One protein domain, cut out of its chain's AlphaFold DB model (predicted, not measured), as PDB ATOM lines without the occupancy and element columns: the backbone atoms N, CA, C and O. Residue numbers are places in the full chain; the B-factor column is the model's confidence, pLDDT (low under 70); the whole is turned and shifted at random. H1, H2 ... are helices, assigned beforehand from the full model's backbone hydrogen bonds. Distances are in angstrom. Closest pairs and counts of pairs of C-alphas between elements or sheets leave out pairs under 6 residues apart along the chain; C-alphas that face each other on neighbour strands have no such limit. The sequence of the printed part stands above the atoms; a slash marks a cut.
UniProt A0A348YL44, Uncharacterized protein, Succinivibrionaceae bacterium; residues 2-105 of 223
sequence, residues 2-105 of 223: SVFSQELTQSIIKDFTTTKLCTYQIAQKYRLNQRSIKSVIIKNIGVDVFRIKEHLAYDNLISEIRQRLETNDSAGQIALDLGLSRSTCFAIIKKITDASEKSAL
ATOM      1  N   SER A   2      40.660 125.315  52.955       52.19
ATOM      2  CA  SER A   2      39.720 124.845  51.927       52.19
ATOM      3  C   SER A   2      38.897 123.692  52.501       52.19
ATOM      4  O   SER A   2      39.475 122.736  52.999       52.19
ATOM      5  N   VAL A   3      37.569 123.795  52.450       64.88
ATOM      6  CA  VAL A   3      36.629 122.751  52.909       64.88
ATOM      7  C   VAL A   3      36.589 121.560  51.930       64.88
ATOM      8  O   VAL A   3      36.030 120.516  52.242       64.88
ATOM      9  N   PHE A   4      37.206 121.693  50.752       74.12
ATOM     10  CA  PHE A   4      37.216 120.675  49.703       74.12
ATOM     11  C   PHE A   4      38.552 119.944  49.635       74.12
ATOM     12  O   PHE A   4      39.607 120.577  49.754       74.12
ATOM     13  N   SER A   5      38.499 118.633  49.370       85.38
ATOM     14  CA  SER A   5      39.688 117.871  48.996       85.38
ATOM     15  C   SER A   5      40.305 118.459  47.725       85.38
ATOM     16  O   SER A   5      39.620 119.015  46.854       85.38
ATOM     17  N   GLN A   6      41.630 118.379  47.633       87.06
ATOM     18  CA  GLN A   6      42.375 118.960  46.520       87.06
ATOM     19  C   GLN A   6      42.021 118.278  45.190       87.06
ATOM     20  O   GLN A   6      41.851 118.958  44.181       87.06
ATOM     21  N   GLU A   7      41.789 116.966  45.218       90.56
ATOM     22  CA  GLU A   7      41.330 116.168  44.075       90.56
ATOM     23  C   GLU A   7      39.965 116.634  43.554       90.56
ATOM     24  O   GLU A   7      39.793 116.883  42.360       90.56
ATOM     25  N   LEU A   8      38.995 116.837  44.454       91.50
ATOM     26  CA  LEU A   8      37.660 117.304  44.083       91.50
ATOM     27  C   LEU A   8      37.733 118.708  43.478       91.50
ATOM     28  O   LEU A   8      37.102 118.981  42.457       91.50
ATOM     29  N   THR A   9      38.559 119.578  44.056       91.69
ATOM     30  CA  THR A   9      38.796 120.933  43.543       91.69
ATOM     31  C   THR A   9      39.340 120.906  42.114       91.69
ATOM     32  O   THR A   9      38.800 121.588  41.244       91.69
ATOM     33  N   GLN A  10      40.355 120.080  41.850       92.81
ATOM     34  CA  GLN A  10      40.915 119.906  40.507       92.81
ATOM     35  C   GLN A  10      39.885 119.343  39.527       92.81
ATOM     36  O   GLN A  10      39.826 119.798  38.387       92.81
ATOM     37  N   SER A  11      39.037 118.411  39.970       94.44
ATOM     38  CA  SER A  11      37.982 117.843  39.127       94.44
ATOM     39  C   SER A  11      36.937 118.889  38.718       94.44
ATOM     40  O   SER A  11      36.628 118.994  37.536       94.44
ATOM     41  N   ILE A  12      36.483 119.738  39.653       94.31
ATOM     42  CA  ILE A  12      35.538 120.833  39.372       94.31
ATOM     43  C   ILE A  12      36.146 121.828  38.388       94.31
ATOM     44  O   ILE A  12      35.471 122.273  37.464       94.31
ATOM     45  N   ILE A  13      37.411 122.200  38.599       93.56
ATOM     46  CA  ILE A  13      38.112 123.145  37.727       93.56
ATOM     47  C   ILE A  13      38.241 122.556  36.329       93.56
ATOM     48  O   ILE A  13      37.916 123.243  35.370       93.56
ATOM     49  N   LYS A  14      38.666 121.291  36.221       94.06
ATOM     50  CA  LYS A  14      38.801 120.596  34.941       94.06
ATOM     51  C   LYS A  14      37.466 120.539  34.211       94.06
ATOM     52  O   LYS A  14      37.403 120.951  33.064       94.06
ATOM     53  N   ASP A  15      36.402 120.105  34.877       93.50
ATOM     54  CA  ASP A  15      35.069 120.078  34.276       93.50
ATOM     55  C   ASP A  15      34.633 121.475  33.832       93.50
ATOM     56  O   ASP A  15      34.169 121.646  32.705       93.50
ATOM     57  N   PHE A  16      34.837 122.493  34.671       93.94
ATOM     58  CA  PHE A  16      34.503 123.864  34.309       93.94
ATOM     59  C   PHE A  16      35.345 124.385  33.150       93.94
ATOM     60  O   PHE A  16      34.833 125.203  32.405       93.94
ATOM     61  N   THR A  17      36.599 123.966  32.948       91.06
ATOM     62  CA  THR A  17      37.458 124.464  31.857       91.06
ATOM     63  C   THR A  17      37.328 123.674  30.562       91.06
ATOM     64  O   THR A  17      37.406 124.289  29.502       91.06
ATOM     65  N   THR A  18      37.049 122.372  30.614       91.50
ATOM     66  CA  THR A  18      36.983 121.521  29.415       91.50
ATOM     67  C   THR A  18      35.571 121.341  28.878       91.50
ATOM     68  O   THR A  18      35.388 121.194  27.674       91.50
ATOM     69  N   THR A  19      34.553 121.364  29.739       91.25
ATOM     70  CA  THR A  19      33.170 121.139  29.306       91.25
ATOM     71  C   THR A  19      32.452 122.447  28.969       91.25
ATOM     72  O   THR A  19      32.937 123.548  29.263       91.25
ATOM     73  N   LYS A  20      31.276 122.311  28.345       91.06
ATOM     74  CA  LYS A  20      30.317 123.400  28.089       91.06
ATOM     75  C   LYS A  20      29.305 123.583  29.231       91.06
ATOM     76  O   LYS A  20      28.333 124.308  29.064       91.06
ATOM     77  N   LEU A  21      29.509 122.908  30.365       92.75
ATOM     78  CA  LEU A  21      28.562 122.913  31.474       92.75
ATOM     79  C   LEU A  21      28.640 124.220  32.265       92.75
ATOM     80  O   LEU A  21      29.729 124.692  32.596       92.75
ATOM     81  N   CYS A  22      27.482 124.765  32.631       94.81
ATOM     82  CA  CYS A  22      27.400 125.924  33.518       94.81
ATOM     83  C   CYS A  22      27.519 125.513  34.996       94.81
ATOM     84  O   CYS A  22      27.389 124.335  35.364       94.81
ATOM     85  N   THR A  23      27.705 126.488  35.892       95.31
ATOM     86  CA  THR A  23      27.843 126.205  37.330       95.31
ATOM     87  C   THR A  23      26.650 125.475  37.936       95.31
ATOM     88  O   THR A  23      26.843 124.721  38.889       95.31
ATOM     89  N   TYR A  24      25.435 125.654  37.410       95.00
ATOM     90  CA  TYR A  24      24.250 124.932  37.884       95.00
ATOM     91  C   TYR A  24      24.338 123.428  37.602       95.00
ATOM     92  O   TYR A  24      24.012 122.617  38.470       95.00
ATOM     93  N   GLN A  25      24.820 123.053  36.417       95.62
ATOM     94  CA  GLN A  25      24.977 121.654  36.014       95.62
ATOM     95  C   GLN A  25      26.123 120.991  36.779       95.62
ATOM     96  O   GLN A  25      25.981 119.888  37.307       95.62
ATOM     97  N   ILE A  26      27.242 121.702  36.936       95.12
ATOM     98  CA  ILE A  26      28.378 121.236  37.742       95.12
ATOM     99  C   ILE A  26      27.948 121.067  39.210       95.12
ATOM    100  O   ILE A  26      28.274 120.066  39.844       95.12
ATOM    101  N   ALA A  27      27.140 121.986  39.746       94.69
ATOM    102  CA  ALA A  27      26.566 121.870  41.087       94.69
ATOM    103  C   ALA A  27      25.734 120.613  41.275       94.69
ATOM    104  O   ALA A  27      25.913 119.891  42.260       94.69
ATOM    105  N   GLN A  28      24.895 120.304  40.297       94.44
ATOM    106  CA  GLN A  28      24.094 119.096  40.326       94.44
ATOM    107  C   GLN A  28      24.950 117.828  40.186       94.44
ATOM    108  O   GLN A  28      24.699 116.859  40.907       94.44
ATOM    109  N   LYS A  29      25.981 117.838  39.329       94.50
ATOM    110  CA  LYS A  29      26.908 116.712  39.115       94.50
ATOM    111  C   LYS A  29      27.662 116.338  40.392       94.50
ATOM    112  O   LYS A  29      27.702 115.170  40.762       94.50
ATOM    113  N   TYR A  30      28.212 117.333  41.088       93.94
ATOM    114  CA  TYR A  30      28.993 117.122  42.310       93.94
ATOM    115  C   TYR A  30      28.152 117.111  43.591       93.94
ATOM    116  O   TYR A  30      28.700 116.902  44.670       93.94
ATOM    117  N   ARG A  31      26.830 117.324  43.496       93.25
ATOM    118  CA  ARG A  31      25.914 117.443  44.647       93.25
ATOM    119  C   ARG A  31      26.363 118.513  45.648       93.25
ATOM    120  O   ARG A  31      26.258 118.340  46.859       93.25
ATOM    121  N   LEU A  32      26.861 119.633  45.129       92.38
ATOM    122  CA  LEU A  32      27.349 120.761  45.920       92.38
ATOM    123  C   LEU A  32      26.517 122.011  45.663       92.38
ATOM    124  O   LEU A  32      25.915 122.187  44.609       92.38
ATOM    125  N   ASN A  33      26.549 122.939  46.616       92.94
ATOM    126  CA  ASN A  33      25.938 124.248  46.426       92.94
ATOM    127  C   ASN A  33      26.663 125.028  45.321       92.94
ATOM    128  O   ASN A  33      27.890 125.175  45.355       92.94
ATOM    129  N   GLN A  34      25.896 125.630  44.409       93.19
ATOM    130  CA  GLN A  34      26.418 126.456  43.311       93.19
ATOM    131  C   GLN A  34      27.372 127.551  43.814       93.19
ATOM    132  O   GLN A  34      28.432 127.778  43.234       93.19
ATOM    133  N   ARG A  35      27.047 128.195  44.945       93.81
ATOM    134  CA  ARG A  35      27.895 129.228  45.563       93.81
ATOM    135  C   ARG A  35      29.281 128.701  45.938       93.81
ATOM    136  O   ARG A  35      30.268 129.423  45.793       93.81
ATOM    137  N   SER A  36      29.358 127.462  46.415       93.12
ATOM    138  CA  SER A  36      30.622 126.832  46.783       93.12
ATOM    139  C   SER A  36      31.469 126.548  45.549       93.12
ATOM    140  O   SER A  36      32.643 126.906  45.532       93.12
ATOM    141  N   ILE A  37      30.862 126.004  44.494       94.44
ATOM    142  CA  ILE A  37      31.532 125.764  43.208       94.44
ATOM    143  C   ILE A  37      32.040 127.065  42.599       94.44
ATOM    144  O   ILE A  37      33.220 127.165  42.279       94.44
ATOM    145  N   LYS A  38      31.193 128.097  42.537       94.62
ATOM    146  CA  LYS A  38      31.579 129.431  42.066       94.62
ATOM    147  C   LYS A  38      32.783 129.975  42.839       94.62
ATOM    148  O   LYS A  38      33.726 130.468  42.235       94.62
ATOM    149  N   SER A  39      32.783 129.849  44.168       93.88
ATOM    150  CA  SER A  39      33.910 130.276  45.011       93.88
ATOM    151  C   SER A  39      35.197 129.511  44.694       93.88
ATOM    152  O   SER A  39      36.261 130.120  44.596       93.88
ATOM    153  N   VAL A  40      35.112 128.193  44.505       93.69
ATOM    154  CA  VAL A  40      36.260 127.351  44.147       93.69
ATOM    155  C   VAL A  40      36.815 127.737  42.778       93.69
ATOM    156  O   VAL A  40      38.017 127.960  42.657       93.69
ATOM    157  N   ILE A  41      35.960 127.876  41.767       94.38
ATOM    158  CA  ILE A  41      36.384 128.208  40.403       94.38
ATOM    159  C   ILE A  41      37.025 129.598  40.363       94.38
ATOM    160  O   ILE A  41      38.145 129.745  39.874       94.38
ATOM    161  N   ILE A  42      36.370 130.605  40.950       94.75
ATOM    162  CA  ILE A  42      36.877 131.984  40.972       94.75
ATOM    163  C   ILE A  42      38.247 132.061  41.649       94.75
ATOM    164  O   ILE A  42      39.127 132.763  41.160       94.75
ATOM    165  N   LYS A  43      38.455 131.332  42.751       93.12
ATOM    166  CA  LYS A  43      39.745 131.323  43.458       93.12
ATOM    167  C   LYS A  43      40.892 130.750  42.627       93.12
ATOM    168  O   LYS A  43      42.032 131.104  42.898       93.12
ATOM    169  N   ASN A  44      40.606 129.865  41.672       91.50
ATOM    170  CA  ASN A  44      41.635 129.168  40.900       91.50
ATOM    171  C   ASN A  44      41.866 129.769  39.507       91.50
ATOM    172  O   ASN A  44      43.003 129.795  39.050       91.50
ATOM    173  N   ILE A  45      40.814 130.251  38.840       92.00
ATOM    174  CA  ILE A  45      40.883 130.728  37.444       92.00
ATOM    175  C   ILE A  45      40.726 132.258  37.350       92.00
ATOM    176  O   ILE A  45      41.121 132.870  36.364       92.00
ATOM    177  N   GLY A  46      40.191 132.899  38.391       92.31
ATOM    178  CA  GLY A  46      39.914 134.335  38.410       92.31
ATOM    179  C   GLY A  46      38.473 134.682  38.025       92.31
ATOM    180  O   GLY A  46      37.735 133.882  37.450       92.31
ATOM    181  N   VAL A  47      38.053 135.896  38.396       93.44
ATOM    182  CA  VAL A  47      36.664 136.365  38.238       93.44
ATOM    183  C   VAL A  47      36.301 136.575  36.769       93.44
ATOM    184  O   VAL A  47      35.198 136.210  36.370       93.44
ATOM    185  N   ASP A  48      37.206 137.138  35.971       91.44
ATOM    186  CA  ASP A  48      36.893 137.542  34.594       91.44
ATOM    187  C   ASP A  48      36.728 136.333  33.676       91.44
ATOM    188  O   ASP A  48      35.715 136.207  32.990       91.44
ATOM    189  N   VAL A  49      37.662 135.380  33.755       91.19
ATOM    190  CA  VAL A  49      37.580 134.113  33.012       91.19
ATOM    191  C   VAL A  49      36.331 133.332  33.418       91.19
ATOM    192  O   VAL A  49      35.617 132.814  32.561       91.19
ATOM    193  N   PHE A  50      36.027 133.295  34.721       95.44
ATOM    194  CA  PHE A  50      34.796 132.691  35.218       95.44
ATOM    195  C   PHE A  50      33.556 133.336  34.593       95.44
ATOM    196  O   PHE A  50      32.689 132.614  34.114       95.44
ATOM    197  N   ARG A  51      33.459 134.672  34.583       94.94
ATOM    198  CA  ARG A  51      32.283 135.391  34.067       94.94
ATOM    199  C   ARG A  51      32.054 135.131  32.587       94.94
ATOM    200  O   ARG A  51      30.937 134.791  32.219       94.94
ATOM    201  N   ILE A  52      33.097 135.265  31.768       93.00
ATOM    202  CA  ILE A  52      32.996 135.064  30.317       93.00
ATOM    203  C   ILE A  52      32.563 133.630  30.028       93.00
ATOM    204  O   ILE A  52      31.615 133.397  29.280       93.00
ATOM    205  N   LYS A  53      33.228 132.657  30.659       93.75
ATOM    206  CA  LYS A  53      32.923 131.255  30.411       93.75
ATOM    207  C   LYS A  53      31.539 130.859  30.925       93.75
ATOM    208  O   LYS A  53      30.816 130.159  30.224       93.75
ATOM    209  N   GLU A  54      31.169 131.307  32.121       95.81
ATOM    210  CA  GLU A  54      29.857 131.013  32.695       95.81
ATOM    211  C   GLU A  54      28.734 131.633  31.866       95.81
ATOM    212  O   GLU A  54      27.717 130.981  31.671       95.81
ATOM    213  N   HIS A  55      28.927 132.846  31.342       94.12
ATOM    214  CA  HIS A  55      27.962 133.479  30.445       94.12
ATOM    215  C   HIS A  55      27.739 132.630  29.193       94.12
ATOM    216  O   HIS A  55      26.612 132.245  28.908       94.12
ATOM    217  N   LEU A  56      28.816 132.241  28.501       93.62
ATOM    218  CA  LEU A  56      28.723 131.388  27.312       93.62
ATOM    219  C   LEU A  56      28.073 130.030  27.615       93.62
ATOM    220  O   LEU A  56      27.251 129.541  26.844       93.62
ATOM    221  N   ALA A  57      28.430 129.406  28.740       95.19
ATOM    222  CA  ALA A  57      27.834 128.140  29.159       95.19
ATOM    223  C   ALA A  57      26.341 128.293  29.498       95.19
ATOM    224  O   ALA A  57      25.539 127.412  29.189       95.19
ATOM    225  N   TYR A  58      25.956 129.406  30.119       95.25
ATOM    226  CA  TYR A  58      24.571 129.692  30.472       95.25
ATOM    227  C   TYR A  58      23.709 130.018  29.247       95.25
ATOM    228  O   TYR A  58      22.587 129.525  29.156       95.25
ATOM    229  N   ASP A  59      24.239 130.756  28.270       92.50
ATOM    230  CA  ASP A  59      23.555 131.017  26.997       92.50
ATOM    231  C   ASP A  59      23.296 129.719  26.229       92.50
ATOM    232  O   ASP A  59      22.181 129.482  25.757       92.50
ATOM    233  N   ASN A  60      24.302 128.839  26.171       93.81
ATOM    234  CA  ASN A  60      24.150 127.511  25.580       93.81
ATOM    235  C   ASN A  60      23.052 126.719  26.300       93.81
ATOM    236  O   ASN A  60      22.165 126.172  25.646       93.81
ATOM    237  N   LEU A  61      23.039 126.730  27.636       94.94
ATOM    238  CA  LEU A  61      21.992 126.071  28.411       94.94
ATOM    239  C   LEU A  61      20.595 126.628  28.089       94.94
ATOM    240  O   LEU A  61      19.651 125.859  27.924       94.94
ATOM    241  N   ILE A  62      20.445 127.951  27.995       94.25
ATOM    242  CA  ILE A  62      19.170 128.579  27.620       94.25
ATOM    243  C   ILE A  62      18.739 128.119  26.227       94.25
ATOM    244  O   ILE A  62      17.564 127.801  26.034       94.25
ATOM    245  N   SER A  63      19.666 128.072  25.269       92.56
ATOM    246  CA  SER A  63      19.366 127.629  23.905       92.56
ATOM    247  C   SER A  63      18.884 126.173  23.862       92.56
ATOM    248  O   SER A  63      17.862 125.894  23.239       92.56
ATOM    249  N   GLU A  64      19.524 125.273  24.616       93.81
ATOM    250  CA  GLU A  64      19.117 123.866  24.722       93.81
ATOM    251  C   GLU A  64      17.750 123.712  25.401       93.81
ATOM    252  O   GLU A  64      16.924 122.907  24.967       93.81
ATOM    253  N   ILE A  65      17.476 124.503  26.446       93.69
ATOM    254  CA  ILE A  65      16.165 124.512  27.110       93.69
ATOM    255  C   ILE A  65      15.079 124.985  26.141       93.69
ATOM    256  O   ILE A  65      14.028 124.355  26.072       93.69
ATOM    257  N   ARG A  66      15.317 126.058  25.377       93.25
ATOM    258  CA  ARG A  66      14.354 126.559  24.378       93.25
ATOM    259  C   ARG A  66      14.046 125.509  23.321       93.25
ATOM    260  O   ARG A  66      12.878 125.220  23.091       93.25
ATOM    261  N   GLN A  67      15.080 124.884  22.765       92.56
ATOM    262  CA  GLN A  67      14.918 123.836  21.761       92.56
ATOM    263  C   GLN A  67      14.070 122.666  22.284       92.56
ATOM    264  O   GLN A  67      13.216 122.151  21.569       92.56
ATOM    265  N   ARG A  68      14.261 122.264  23.545       91.75
ATOM    266  CA  ARG A  68      13.471 121.184  24.161       91.75
ATOM    267  C   ARG A  68      12.042 121.590  24.521       91.75
ATOM    268  O   ARG A  68      11.138 120.759  24.505       91.75
ATOM    269  N   LEU A  69      11.818 122.862  24.843       90.12
ATOM    270  CA  LEU A  69      10.461 123.381  25.028       90.12
ATOM    271  C   LEU A  69       9.680 123.357  23.708       90.12
ATOM    272  O   LEU A  69       8.502 123.010  23.716       90.12
ATOM    273  N   GLU A  70      10.329 123.647  22.577       89.12
ATOM    274  CA  GLU A  70       9.719 123.544  21.243       89.12
ATOM    275  C   GLU A  70       9.351 122.098  20.871       89.12
ATOM    276  O   GLU A  70       8.342 121.870  20.203       89.12
ATOM    277  N   THR A  71      10.107 121.102  21.352       89.69
ATOM    278  CA  THR A  71       9.775 119.677  21.172       89.69
ATOM    279  C   THR A  71       8.706 119.159  22.142       89.69
ATOM    280  O   THR A  71       8.395 117.969  22.118       89.69
ATOM    281  N   ASN A  72       8.089 120.036  22.947       86.00
ATOM    282  CA  ASN A  72       7.103 119.718  23.988       86.00
ATOM    283  C   ASN A  72       7.626 118.781  25.096       86.00
ATOM    284  O   ASN A  72       6.842 118.057  25.720       86.00
ATOM    285  N   ASP A  73       8.930 118.807  25.387       88.38
ATOM    286  CA  ASP A  73       9.471 118.078  26.534       88.38
ATOM    287  C   ASP A  73       8.933 118.678  27.842       88.38
ATOM    288  O   ASP A  73       8.855 119.896  28.031       88.38
ATOM    289  N   SER A  74       8.615 117.820  28.813       91.00
ATOM    290  CA  SER A  74       8.246 118.312  30.142       91.00
ATOM    291  C   SER A  74       9.459 118.922  30.852       91.00
ATOM    292  O   SER A  74      10.566 118.385  30.800       91.00
ATOM    293  N   ALA A  75       9.253 119.985  31.635       90.06
ATOM    294  CA  ALA A  75      10.318 120.617  32.430       90.06
ATOM    295  C   ALA A  75      11.093 119.623  33.325       90.06
ATOM    296  O   ALA A  75      12.281 119.807  33.601       90.06
ATOM    297  N   GLY A  76      10.424 118.552  33.771       90.88
ATOM    298  CA  GLY A  76      11.041 117.465  34.527       90.88
ATOM    299  C   GLY A  76      12.018 116.623  33.703       90.88
ATOM    300  O   GLY A  76      13.088 116.300  34.215       90.88
ATOM    301  N   GLN A  77      11.678 116.301  32.452       92.25
ATOM    302  CA  GLN A  77      12.565 115.594  31.518       92.25
ATOM    303  C   GLN A  77      13.751 116.474  31.123       92.25
ATOM    304  O   GLN A  77      14.892 116.046  31.258       92.25
ATOM    305  N   ILE A  78      13.493 117.742  30.787       93.62
ATOM    306  CA  ILE A  78      14.542 118.728  30.483       93.62
ATOM    307  C   ILE A  78      15.546 118.822  31.641       93.62
ATOM    308  O   ILE A  78      16.756 118.812  31.426       93.62
ATOM    309  N   ALA A  79      15.060 118.869  32.886       93.31
ATOM    310  CA  ALA A  79      15.930 118.940  34.057       93.31
ATOM    311  C   ALA A  79      16.828 117.704  34.205       93.31
ATOM    312  O   ALA A  79      17.995 117.842  34.572       93.31
ATOM    313  N   LEU A  80      16.287 116.507  33.961       92.75
ATOM    314  CA  LEU A  80      17.045 115.262  34.065       92.75
ATOM    315  C   LEU A  80      18.118 115.183  32.983       92.75
ATOM    316  O   LEU A  80      19.280 114.933  33.305       92.75
ATOM    317  N   ASP A  81      17.747 115.465  31.741       92.88
ATOM    318  CA  ASP A  81      18.639 115.296  30.600       92.88
ATOM    319  C   ASP A  81      19.763 116.333  30.581       92.88
ATOM    320  O   ASP A  81      20.904 116.007  30.263       92.88
ATOM    321  N   LEU A  82      19.468 117.576  30.976       93.31
ATOM    322  CA  LEU A  82      20.465 118.645  31.058       93.31
ATOM    323  C   LEU A  82      21.270 118.617  32.363       93.31
ATOM    324  O   LEU A  82      22.137 119.467  32.568       93.31
ATOM    325  N   GLY A  83      20.991 117.673  33.267       93.94
ATOM    326  CA  GLY A  83      21.699 117.552  34.538       93.94
ATOM    327  C   GLY A  83      21.471 118.746  35.467       93.94
ATOM    328  O   GLY A  83      22.395 119.195  36.138       93.94
ATOM    329  N   LEU A  84      20.250 119.275  35.519       94.31
ATOM    330  CA  LEU A  84      19.848 120.361  36.410       94.31
ATOM    331  C   LEU A  84      19.030 119.838  37.594       94.31
ATOM    332  O   LEU A  84      18.430 118.762  37.573       94.31
ATOM    333  N   SER A  85      18.955 120.633  38.661       93.38
ATOM    334  CA  SER A  85      17.905 120.412  39.657       93.38
ATOM    335  C   SER A  85      16.546 120.810  39.069       93.38
ATOM    336  O   SER A  85      16.457 121.731  38.251       93.38
ATOM    337  N   ARG A  86      15.464 120.146  39.494       93.06
ATOM    338  CA  ARG A  86      14.111 120.479  39.013       93.06
ATOM    339  C   ARG A  86      13.776 121.944  39.280       93.06
ATOM    340  O   ARG A  86      13.338 122.639  38.374       93.06
ATOM    341  N   SER A  87      14.047 122.431  40.491       93.19
ATOM    342  CA  SER A  87      13.780 123.821  40.878       93.19
ATOM    343  C   SER A  87      14.559 124.827  40.032       93.19
ATOM    344  O   SER A  87      13.979 125.815  39.590       93.19
ATOM    345  N   THR A  88      15.843 124.574  39.752       93.06
ATOM    346  CA  THR A  88      16.635 125.448  38.869       93.06
ATOM    347  C   THR A  88      16.111 125.432  37.440       93.06
ATOM    348  O   THR A  88      16.019 126.491  36.835       93.06
ATOM    349  N   CYS A  89      15.722 124.264  36.920       94.62
ATOM    350  CA  CYS A  89      15.151 124.151  35.579       94.62
ATOM    351  C   CYS A  89      13.850 124.959  35.465       94.62
ATOM    352  O   CYS A  89      13.743 125.825  34.603       94.62
ATOM    353  N   PHE A  90      12.915 124.779  36.406       94.69
ATOM    354  CA  PHE A  90      11.679 125.565  36.453       94.69
ATOM    355  C   PHE A  90      11.941 127.070  36.558       94.69
ATOM    356  O   PHE A  90      11.288 127.850  35.872       94.69
ATOM    357  N   ALA A  91      12.902 127.489  37.386       94.06
ATOM    358  CA  ALA A  91      13.254 128.899  37.516       94.06
ATOM    359  C   ALA A  91      13.807 129.486  36.206       94.06
ATOM    360  O   ALA A  91      13.484 130.621  35.868       94.06
ATOM    361  N   ILE A  92      14.621 128.725  35.467       93.56
ATOM    362  CA  ILE A  92      15.172 129.159  34.176       93.56
ATOM    363  C   ILE A  92      14.074 129.203  33.111       93.56
ATOM    364  O   ILE A  92      13.948 130.216  32.431       93.56
ATOM    365  N   ILE A  93      13.244 128.161  33.009       93.75
ATOM    366  CA  ILE A  93      12.113 128.121  32.068       93.75
ATOM    367  C   ILE A  93      11.189 129.315  32.305       93.75
ATOM    368  O   ILE A  93      10.889 130.038  31.363       93.75
ATOM    369  N   LYS A  94      10.827 129.581  33.566       93.00
ATOM    370  CA  LYS A  94      10.008 130.743  33.920       93.00
ATOM    371  C   LYS A  94      10.650 132.060  33.471       93.00
ATOM    372  O   LYS A  94       9.984 132.910  32.899       93.00
ATOM    373  N   LYS A  95      11.958 132.240  33.690       91.56
ATOM    374  CA  LYS A  95      12.664 133.442  33.215       91.56
ATOM    375  C   LYS A  95      12.611 133.582  31.693       91.56
ATOM    376  O   LYS A  95      12.496 134.698  31.200       91.56
ATOM    377  N   ILE A  96      12.702 132.473  30.961       90.12
ATOM    378  CA  ILE A  96      12.629 132.467  29.496       90.12
ATOM    379  C   ILE A  96      11.221 132.854  29.024       90.12
ATOM    380  O   ILE A  96      11.108 133.692  28.132       90.12
ATOM    381  N   THR A  97      10.169 132.292  29.625       87.69
ATOM    382  CA  THR A  97       8.775 132.611  29.269       87.69
ATOM    383  C   THR A  97       8.428 134.055  29.615       87.69
ATOM    384  O   THR A  97       7.940 134.781  28.754       87.69
ATOM    385  N   ASP A  98       8.789 134.515  30.817       87.00
ATOM    386  CA  ASP A  98       8.528 135.888  31.267       87.00
ATOM    387  C   ASP A  98       9.273 136.916  30.390       87.00
ATOM    388  O   ASP A  98       8.765 138.004  30.119       87.00
ATOM    389  N   ALA A  99      10.491 136.594  29.933       79.38
ATOM    390  CA  ALA A  99      11.238 137.444  29.005       79.38
ATOM    391  C   ALA A  99      10.611 137.461  27.603       79.38
ATOM    392  O   ALA A  99      10.584 138.511  26.966       79.38
ATOM    393  N   SER A 100      10.078 136.325  27.143       74.25
ATOM    394  CA  SER A 100       9.360 136.240  25.869       74.25
ATOM    395  C   SER A 100       8.098 137.106  25.883       74.25
ATOM    396  O   SER A 100       7.868 137.860  24.941       74.25
ATOM    397  N   GLU A 101       7.314 137.051  26.961       69.19
ATOM    398  CA  GLU A 101       6.094 137.852  27.122       69.19
ATOM    399  C   GLU A 101       6.393 139.354  27.172       69.19
ATOM    400  O   GLU A 101       5.706 140.142  26.526       69.19
ATOM    401  N   LYS A 102       7.465 139.756  27.864       61.69
ATOM    402  CA  LYS A 102       7.919 141.154  27.881       61.69
ATOM    403  C   LYS A 102       8.401 141.616  26.509       61.69
ATOM    404  O   LYS A 102       7.984 142.666  26.047       61.69
ATOM    405  N   SER A 103       9.183 140.798  25.803       57.88
ATOM    406  CA  SER A 103       9.651 141.139  24.453       57.88
ATOM    407  C   SER A 103       8.526 141.241  23.413       57.88
ATOM    408  O   SER A 103       8.667 141.972  22.439       57.88
ATOM    409  N   ALA A 104       7.399 140.551  23.628       53.03
ATOM    410  CA  ALA A 104       6.211 140.678  22.786       53.03
ATOM    411  C   ALA A 104       5.427 141.978  23.051       53.03
ATOM    412  O   ALA A 104       4.738 142.464  22.157       53.03
ATOM    413  N   LEU A 105       5.539 142.544  24.257       49.91
ATOM    414  CA  LEU A 105       4.931 143.826  24.633       49.91
ATOM    415  C   LEU A 105       5.854 145.023  24.338       49.91
ATOM    416  O   LEU A 105       5.359 146.115  24.076       49.91
TER     417      LEU A 105
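AT A GLANCE: This is residues 2 to 105 of the 223 residues of an uncharacterized protein of Succinivibrionaceae bacterium (UniProt A0A348YL44). A long helix, H4, spans two lobes: H1, H2 and H3 cluster crosswise near its beginning, while H5 and H6 meet at its far part. The end of H6, residues 98 to 105, sticks out. The 104 printed residues hold six named helices, H1 to H6 in chain order, and no named strand: all helix, mostly crossed. The whole is compact by its radius of gyration of the C-alphas, 14.8 A, yet elongated, spanning 46 by 26 by 20 A.

HOW THE PARTS SIT: H4, residues 47 to 70, only just touches H5, residues 75 to 81, with 3 pairs of C-alphas within 8 A, the closest Arg 68 and Ile 78 at 6.9 A. It only just touches H6, residues 86 to 105, also with 3 pairs, closest Ile 65 and Ile 93 at 7.4 A, about perpendicular at 79 degrees. H5 and H6 touch at Ala 79 and Cys 89, closest C-alphas 5.5 A apart, at a steep tilt of 57 degrees. H3, residues 34 to 45, is close to H4 but not clearly touching, closest C-alphas Ile 42 and Phe 50 at 6.2 A. H1, residues 6 to 18, touches H3 about perpendicular at 83 degrees, closest C-alphas Ile 13 and Ile 41 at 6.0 A. H1 and H2, residues 23 to 30, form a helical hairpin at 44 degrees. In all six helices every O i to N i+4 pair is within hydrogen-bond range.

IN THESE COORDINATES: H4 is 34.3 A long, H6 28.9 A, H1 18.1 A, H3 16.2 A, H2 10.4 A and H5 10.0 A. H1 begins at C-alpha 6 (42.375, 118.960, 46.520); H6 ends at C-alpha 105 (4.931, 143.826, 24.633).

THE WHOLE: C-alphas 6 and 105 are the farthest apart, 50.0 A. The printed part has no cut, and the five links are tight. pLDDT is under 70 at residues 2 to 3 and 101 to 105.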